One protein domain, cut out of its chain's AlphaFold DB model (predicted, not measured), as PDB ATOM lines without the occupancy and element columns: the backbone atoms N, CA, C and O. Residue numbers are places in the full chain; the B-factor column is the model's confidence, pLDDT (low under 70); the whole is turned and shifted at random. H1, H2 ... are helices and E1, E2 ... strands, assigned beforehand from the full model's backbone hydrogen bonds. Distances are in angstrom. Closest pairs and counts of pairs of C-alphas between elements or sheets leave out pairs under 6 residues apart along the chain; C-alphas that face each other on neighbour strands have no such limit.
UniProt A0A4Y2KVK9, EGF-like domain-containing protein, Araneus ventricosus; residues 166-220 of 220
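AT A GLANCE: This is residues 166 to 220 of the 220 residues of the protein "EGF-like domain-containing protein" of Araneus ventricosus (UniProt A0A4Y2KVK9). Picture two small two-stranded hairpins, E1 with E2 and then E3 with E4, set one after the other along a rod, and a helix, H1, that runs on from the second hairpin as a long arm. Residues 203 to 220, of which 203 to 215 belong to H1, stick out free of the rest. The printed part has 55 residues, with four named strands and one named helix in the order E1, E2, E3, E4, H1; each strand pair is an antiparallel sheet of two, and the class is mixed, helices and strands. The whole is extended, with a radius of gyration of the C-alphas of 17.7 A and spans of 62 by 18 by 11 A.

HOW THE PARTS SIT: Go along from Pro 166 and you first meet E1, residues 170 to 174, which forms a hairpin with E2, residues 177 to 181, over a tight link of two residues. They are antiparallel at 151 degrees; look at N 172 and O 179, 2.9 A apart, and N 174 and O 177, 2.8 A apart, both within hydrogen-bond range. Four residues on, after another tight link, comes E3, residues 186 to 188; its closest C-alpha to E2 is that of Leu 188, 6.5 A from that of Ser 181. A short link of six residues leads to E4, residues 195 to 197, and the two form a second hairpin, antiparallel at 146 degrees, with N 187 and O 196 at 2.8 A, within hydrogen-bond range. E1 is apart from E3 and E4. One residue, Leu 198, makes the tight link to H1, residues 199 to 215, which is apart from E1, E2 and E3. In H1 every O i to N i+4 pair is within hydrogen-bond range.

IN THESE COORDINATES: Find C-alpha 170 at (-52.053, -24.619, -3.844), where E1 begins; it runs 13.0 A to C-alpha 174. E2 runs 13.8 A from C-alpha 177 to C-alpha 181. E3 spans 6.8 A from C-alpha 186 to C-alpha 188, and E4 6.6 A from C-alpha 195 to C-alpha 197. H1 begins at C-alpha 199, at (-33.719, -30.455, 0.620), and runs 24.9 A to C-alpha 215, at (-25.550, -17.259, 20.053).

THE WHOLE: The two C-alphas farthest apart are those of Leu 176 and Tyr 220, the chain's last residue, at 62.0 A. Without residues 203 to 220 the body spans 37 by 16 by 10 A. The printed part has no cut, and no link is long. The mean pLDDT of the printed part is 76.6; look for values under 70 at residues 200 to 210 and 212 to 220.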
ATOM      1  N   PRO A 166     -57.114 -30.871  -6.315       82.94
ATOM      2  CA  PRO A 166     -56.370 -31.793  -7.170       82.94
ATOM      3  C   PRO A 166     -54.843 -31.641  -7.067       82.94
ATOM      4  O   PRO A 166     -54.120 -32.376  -7.747       82.94
ATOM      5  N   CYS A 167     -54.370 -30.673  -6.279       89.38
ATOM      6  CA  CYS A 167     -52.972 -30.323  -6.072       89.38
ATOM      7  C   CYS A 167     -52.536 -30.662  -4.643       89.38
ATOM      8  O   CYS A 167     -53.304 -30.479  -3.702       89.38
ATOM      9  N   ASP A 168     -51.262 -31.016  -4.448       92.62
ATOM     10  CA  ASP A 168     -50.724 -31.289  -3.104       92.62
ATOM     11  C   ASP A 168     -50.815 -30.084  -2.161       92.62
ATOM     12  O   ASP A 168     -50.893 -30.227  -0.942       92.62
ATOM     13  N   GLN A 169     -50.702 -28.879  -2.721       93.44
ATOM     14  CA  GLN A 169     -50.627 -27.643  -1.953       93.44
ATOM     15  C   GLN A 169     -51.625 -26.618  -2.484       93.44
ATOM     16  O   GLN A 169     -52.790 -26.628  -2.092       93.44
ATOM     17  N   LYS A 170     -51.194 -25.702  -3.356       93.31
ATOM     18  CA  LYS A 170     -52.053 -24.619  -3.844       93.31
ATOM     19  C   LYS A 170     -52.674 -25.000  -5.178       93.31
ATOM     20  O   LYS A 170     -51.956 -25.457  -6.066       93.31
ATOM     21  N   CYS A 171     -53.960 -24.715  -5.326       91.44
ATOM     22  CA  CYS A 171     -54.717 -24.865  -6.560       91.44
ATOM     23  C   CYS A 171     -55.374 -23.533  -6.918       91.44
ATOM     24  O   CYS A 171     -55.946 -22.868  -6.056       91.44
ATOM     25  N   GLU A 172     -55.277 -23.153  -8.185       89.31
ATOM     26  CA  GLU A 172     -55.927 -21.979  -8.764       89.31
ATOM     27  C   GLU A 172     -56.761 -22.407  -9.975       89.31
ATOM     28  O   GLU A 172     -56.243 -23.077 -10.867       89.31
ATOM     29  N   GLU A 173     -58.040 -22.036 -10.023       84.31
ATOM     30  CA  GLU A 173     -58.915 -22.342 -11.161       84.31
ATOM     31  C   GLU A 173     -58.611 -21.414 -12.344       84.31
ATOM     32  O   GLU A 173     -58.511 -20.198 -12.183       84.31
ATOM     33  N   ILE A 174     -58.478 -21.981 -13.547       80.94
ATOM     34  CA  ILE A 174     -58.176 -21.245 -14.781       80.94
ATOM     35  C   ILE A 174     -59.093 -21.745 -15.902       80.94
ATOM     36  O   ILE A 174     -58.802 -22.738 -16.574       80.94
ATOM     37  N   GLY A 175     -60.202 -21.037 -16.128       74.75
ATOM     38  CA  GLY A 175     -61.173 -21.375 -17.173       74.75
ATOM     39  C   GLY A 175     -61.775 -22.766 -16.958       74.75
ATOM     40  O   GLY A 175     -62.438 -23.009 -15.953       74.75
ATOM     41  N   LEU A 176     -61.547 -23.680 -17.904       71.75
ATOM     42  CA  LEU A 176     -61.975 -25.082 -17.802       71.75
ATOM     43  C   LEU A 176     -60.971 -26.005 -17.082       71.75
ATOM     44  O   LEU A 176     -61.248 -27.200 -16.950       71.75
ATOM     45  N   GLY A 177     -59.831 -25.482 -16.623       76.31
ATOM     46  CA  GLY A 177     -58.793 -26.229 -15.912       76.31
ATOM     47  C   GLY A 177     -58.394 -25.592 -14.580       76.31
ATOM     48  O   GLY A 177     -59.070 -24.712 -14.052       76.31
ATOM     49  N   PHE A 178     -57.267 -26.041 -14.038       82.75
ATOM     50  CA  PHE A 178     -56.654 -25.493 -12.832       82.75
ATOM     51  C   PHE A 178     -55.129 -25.559 -12.943       82.75
ATOM     52  O   PHE A 178     -54.569 -26.281 -13.772       82.75
ATOM     53  N   ARG A 179     -54.447 -24.809 -12.084       86.62
ATOM     54  CA  ARG A 179     -52.994 -24.779 -11.977       86.62
ATOM     55  C   ARG A 179     -52.570 -25.049 -10.545       86.62
ATOM     56  O   ARG A 179     -53.016 -24.376  -9.619       86.62
ATOM     57  N   CYS A 180     -51.640 -25.985 -10.386       90.44
ATOM     58  CA  CYS A 180     -51.008 -26.245  -9.103       90.44
ATOM     59  C   CYS A 180     -49.778 -25.359  -8.889       90.44
ATOM     60  O   CYS A 180     -49.022 -25.063  -9.821       90.44
ATOM     61  N   SER A 181     -49.551 -24.952  -7.643       93.69
ATOM     62  CA  SER A 181     -48.309 -24.313  -7.208       93.69
ATOM     63  C   SER A 181     -47.940 -24.729  -5.784       93.69
ATOM     64  O   SER A 181     -48.773 -25.231  -5.028       93.69
ATOM     65  N   CYS A 182     -46.675 -24.531  -5.414       96.00
ATOM     66  CA  CYS A 182     -46.161 -24.950  -4.115       96.00
ATOM     67  C   CYS A 182     -45.871 -23.754  -3.191       96.00
ATOM     68  O   CYS A 182     -45.667 -22.616  -3.628       96.00
ATOM     69  N   TYR A 183     -45.866 -24.004  -1.885       95.06
ATOM     70  CA  TYR A 183     -45.356 -23.093  -0.868       95.06
ATOM     71  C   TYR A 183     -43.826 -22.945  -0.976       95.06
ATOM     72  O   TYR A 183     -43.154 -23.818  -1.534       95.06
ATOM     73  N   PRO A 184     -43.246 -21.853  -0.439       92.56
ATOM     74  CA  PRO A 184     -41.798 -21.707  -0.351       92.56
ATOM     75  C   PRO A 184     -41.146 -22.935   0.293       92.56
ATOM     76  O   PRO A 184     -41.644 -23.458   1.287       92.56
ATOM     77  N   GLY A 185     -40.039 -23.399  -0.284       89.38
ATOM     78  CA  GLY A 185     -39.366 -24.620   0.167       89.38
ATOM     79  C   GLY A 185     -39.756 -25.896  -0.566       89.38
ATOM     80  O   GLY A 185     -39.198 -26.944  -0.261       89.38
ATOM     81  N   TYR A 186     -40.639 -25.809  -1.556       93.94
ATOM     82  CA  TYR A 186     -41.088 -26.938  -2.363       93.94
ATOM     83  C   TYR A 186     -40.975 -26.623  -3.857       93.94
ATOM     84  O   TYR A 186     -40.994 -25.458  -4.265       93.94
ATOM     85  N   LYS A 187     -40.872 -27.664  -4.683       93.06
ATOM     86  CA  LYS A 187     -40.887 -27.585  -6.145       93.06
ATOM     87  C   LYS A 187     -41.976 -28.500  -6.693       93.06
ATOM     88  O   LYS A 187     -42.113 -29.635  -6.249       93.06
ATOM     89  N   LEU A 188     -42.720 -27.994  -7.675       93.19
ATOM     90  CA  LEU A 188     -43.727 -28.775  -8.384       93.19
ATOM     91  C   LEU A 188     -43.033 -29.837  -9.246       93.19
ATOM     92  O   LEU A 188     -42.093 -29.509  -9.982       93.19
ATOM     93  N   THR A 189     -43.467 -31.092  -9.145       89.56
ATOM     94  CA  THR A 189     -42.888 -32.180  -9.938       89.56
ATOM     95  C   THR A 189     -43.413 -32.181 -11.379       89.56
ATOM     96  O   THR A 189     -44.235 -31.350 -11.771       89.56
ATOM     97  N   ALA A 190     -42.904 -33.105 -12.199       83.50
ATOM     98  CA  ALA A 190     -43.297 -33.251 -13.601       83.50
ATOM     99  C   ALA A 190     -44.763 -33.686 -13.790       83.50
ATOM    100  O   ALA A 190     -45.316 -33.492 -14.872       83.50
ATOM    101  N   ASP A 191     -45.400 -34.227 -12.747       79.69
ATOM    102  CA  ASP A 191     -46.832 -34.539 -12.743       79.69
ATOM    103  C   ASP A 191     -47.727 -33.291 -12.628       79.69
ATOM    104  O   ASP A 191     -48.944 -33.381 -12.774       79.69
ATOM    105  N   LEU A 192     -47.115 -32.125 -12.384       85.81
ATOM    106  CA  LEU A 192     -47.761 -30.830 -12.227       85.81
ATOM    107  C   LEU A 192     -48.808 -30.775 -11.099       85.81
ATOM    108  O   LEU A 192     -49.665 -29.888 -11.122       85.81
ATOM    109  N   ARG A 193     -48.718 -31.671 -10.108       88.50
ATOM    110  CA  ARG A 193     -49.604 -31.746  -8.931       88.50
ATOM    111  C   ARG A 193     -48.830 -31.854  -7.637       88.50
ATOM    112  O   ARG A 193     -49.153 -31.144  -6.681       88.50
ATOM    113  N   THR A 194     -47.817 -32.714  -7.634       91.31
ATOM    114  CA  THR A 194     -47.060 -33.044  -6.443       91.31
ATOM    115  C   THR A 194     -46.020 -31.982  -6.129       91.31
ATOM    116  O   THR A 194     -45.354 -31.447  -7.019       91.31
ATOM    117  N   CYS A 195     -45.891 -31.656  -4.845       94.44
ATOM    118  CA  CYS A 195     -44.931 -30.683  -4.343       94.44
ATOM    119  C   CYS A 195     -43.855 -31.393  -3.523       94.44
ATOM    120  O   CYS A 195     -44.070 -31.770  -2.373       94.44
ATOM    121  N   GLU A 196     -42.655 -31.509  -4.087       94.38
ATOM    122  CA  GLU A 196     -41.510 -32.105  -3.402       94.38
ATOM    123  C   GLU A 196     -40.707 -31.055  -2.641       94.38
ATOM    124  O   GLU A 196     -40.406 -29.973  -3.151       94.38
ATOM    125  N   GLY A 197     -40.340 -31.379  -1.401       89.19
ATOM    126  CA  GLY A 197     -39.518 -30.511  -0.567       89.19
ATOM    127  C   GLY A 197     -38.124 -30.313  -1.161       89.19
ATOM    128  O   GLY A 197     -37.407 -31.266  -1.460       89.19
ATOM    129  N   LEU A 198     -37.694 -29.061  -1.272       82.31
ATOM    130  CA  LEU A 198     -36.328 -28.712  -1.629       82.31
ATOM    131  C   LEU A 198     -35.430 -28.957  -0.411       82.31
ATOM    132  O   LEU A 198     -35.412 -28.170   0.537       82.31
ATOM    133  N   PHE A 199     -34.645 -30.037  -0.449       71.44
ATOM    134  CA  PHE A 199     -33.719 -30.455   0.620       71.44
ATOM    135  C   PHE A 199     -32.773 -29.352   1.118       71.44
ATOM    136  O   PHE A 199     -32.291 -29.400   2.250       71.44
ATOM    137  N   ILE A 200     -32.544 -28.326   0.304       64.44
ATOM    138  CA  ILE A 200     -31.733 -27.161   0.643       64.44
ATOM    139  C   ILE A 200     -32.312 -26.406   1.852       64.44
ATOM    140  O   ILE A 200     -31.557 -25.958   2.709       64.44
ATOM    141  N   PHE A 201     -33.641 -26.342   2.002       56.28
ATOM    142  CA  PHE A 201     -34.262 -25.736   3.184       56.28
ATOM    143  C   PHE A 201     -34.045 -26.569   4.444       56.28
ATOM    144  O   PHE A 201     -33.874 -25.991   5.506       56.28
ATOM    145  N   ARG A 202     -33.948 -27.903   4.355       58.69
ATOM    146  CA  ARG A 202     -33.520 -28.714   5.507       58.69
ATOM    147  C   ARG A 202     -32.081 -28.398   5.905       58.69
ATOM    148  O   ARG A 202     -31.815 -28.263   7.093       58.69
ATOM    149  N   TYR A 203     -31.170 -28.249   4.947       60.94
ATOM    150  CA  TYR A 203     -29.779 -27.891   5.241       60.94
ATOM    151  C   TYR A 203     -29.653 -26.487   5.842       60.94
ATOM    152  O   TYR A 203     -29.025 -26.333   6.886       60.94
ATOM    153  N   PHE A 204     -30.301 -25.478   5.255       63.47
ATOM    154  CA  PHE A 204     -30.269 -24.116   5.793       63.47
ATOM    155  C   PHE A 204     -31.003 -23.981   7.126       63.47
ATOM    156  O   PHE A 204     -30.523 -23.250   7.979       63.47
ATOM    157  N   PHE A 205     -32.105 -24.701   7.355       61.00
ATOM    158  CA  PHE A 205     -32.779 -24.704   8.656       61.00
ATOM    159  C   PHE A 205     -31.906 -25.359   9.733       61.00
ATOM    160  O   PHE A 205     -31.816 -24.836  10.835       61.00
ATOM    161  N   ASN A 206     -31.191 -26.447   9.412       61.34
ATOM    162  CA  ASN A 206     -30.210 -27.037  10.331       61.34
ATOM    163  C   ASN A 206     -29.034 -26.087  10.612       61.34
ATOM    164  O   ASN A 206     -28.635 -25.953  11.763       61.34
ATOM    165  N   ILE A 207     -28.511 -25.390   9.597       69.00
ATOM    166  CA  ILE A 207     -27.448 -24.386   9.772       69.00
ATOM    167  C   ILE A 207     -27.951 -23.186  10.588       69.00
ATOM    168  O   ILE A 207     -27.262 -22.737  11.493       69.00
ATOM    169  N   TYR A 208     -29.156 -22.689  10.317       68.50
ATOM    170  CA  TYR A 208     -29.766 -21.577  11.045       68.50
ATOM    171  C   TYR A 208     -30.026 -21.934  12.515       68.50
ATOM    172  O   TYR A 208     -29.647 -21.176  13.400       68.50
ATOM    173  N   ILE A 209     -30.578 -23.122  12.791       66.31
ATOM    174  CA  ILE A 209     -30.723 -23.657  14.154       66.31
ATOM    175  C   ILE A 209     -29.351 -23.816  14.824       66.31
ATOM    176  O   ILE A 209     -29.212 -23.490  15.999       66.31
ATOM    177  N   TYR A 210     -28.327 -24.290  14.109       69.69
ATOM    178  CA  TYR A 210     -26.966 -24.406  14.641       69.69
ATOM    179  C   TYR A 210     -26.363 -23.037  14.999       69.69
ATOM    180  O   TYR A 210     -25.775 -22.899  16.065       69.69
ATOM    181  N   ILE A 211     -26.560 -22.016  14.159       70.25
ATOM    182  CA  ILE A 211     -26.095 -20.643  14.406       70.25
ATOM    183  C   ILE A 211     -26.844 -20.004  15.587       70.25
ATOM    184  O   ILE A 211     -26.198 -19.458  16.475       70.25
ATOM    185  N   LEU A 212     -28.174 -20.139  15.668       63.28
ATOM    186  CA  LEU A 212     -28.948 -19.649  16.820       63.28
ATOM    187  C   LEU A 212     -28.540 -20.338  18.136       63.28
ATOM    188  O   LEU A 212     -28.432 -19.684  19.168       63.28
ATOM    189  N   ASN A 213     -28.234 -21.640  18.102       58.97
ATOM    190  CA  ASN A 213     -27.701 -22.364  19.266       58.97
ATOM    191  C   ASN A 213     -26.259 -21.957  19.642       58.97
ATOM    192  O   ASN A 213     -25.812 -22.266  20.748       58.97
ATOM    193  N   ILE A 214     -25.505 -21.307  18.747       58.00
ATOM    194  CA  ILE A 214     -24.186 -20.734  19.065       58.00
ATOM    195  C   ILE A 214     -24.341 -19.383  19.772       58.00
ATOM    196  O   ILE A 214     -23.590 -19.122  20.710       58.00
ATOM    197  N   GLU A 215     -25.316 -18.553  19.389       52.38
ATOM    198  CA  GLU A 215     -25.550 -17.259  20.053       52.38
ATOM    199  C   GLU A 215     -25.997 -17.420  21.517       52.38
ATOM    200  O   GLU A 215     -25.530 -16.669  22.372       52.38
ATOM    201  N   GLU A 216     -26.778 -18.456  21.856       50.88
ATOM    202  CA  GLU A 216     -27.103 -18.765  23.263       50.88
ATOM    203  C   GLU A 216     -25.891 -19.243  24.086       50.88
ATOM    204  O   GLU A 216     -25.873 -19.095  25.308       50.88
ATOM    205  N   LYS A 217     -24.848 -19.784  23.441       51.75
ATOM    206  CA  LYS A 217     -23.614 -20.229  24.115       51.75
ATOM    207  C   LYS A 217     -22.554 -19.139  24.271       51.75
ATOM    208  O   LYS A 217     -21.574 -19.376  24.966       51.75
ATOM    209  N   PHE A 218     -22.731 -17.977  23.643       45.12
ATOM    210  CA  PHE A 218     -21.816 -16.835  23.767       45.12
ATOM    211  C   PHE A 218     -22.290 -15.770  24.771       45.12
ATOM    212  O   PHE A 218     -21.587 -14.785  24.982       45.12
ATOM    213  N   PHE A 219     -23.449 -15.975  25.410       44.78
ATOM    214  CA  PHE A 219     -24.022 -15.082  26.428       44.78
ATOM    215  C   PHE A 219     -23.985 -15.635  27.871       44.78
ATOM    216  O   PHE A 219     -24.685 -15.109  28.738       44.78
ATOM    217  N   TYR A 220     -23.144 -16.641  28.151       42.31
ATOM    218  CA  TYR A 220     -22.779 -17.079  29.510       42.31
ATOM    219  C   TYR A 220     -21.263 -17.107  29.697       42.31
ATOM    220  O   TYR A 220     -20.572 -17.627  28.793       42.31
TER     221      TYR A 220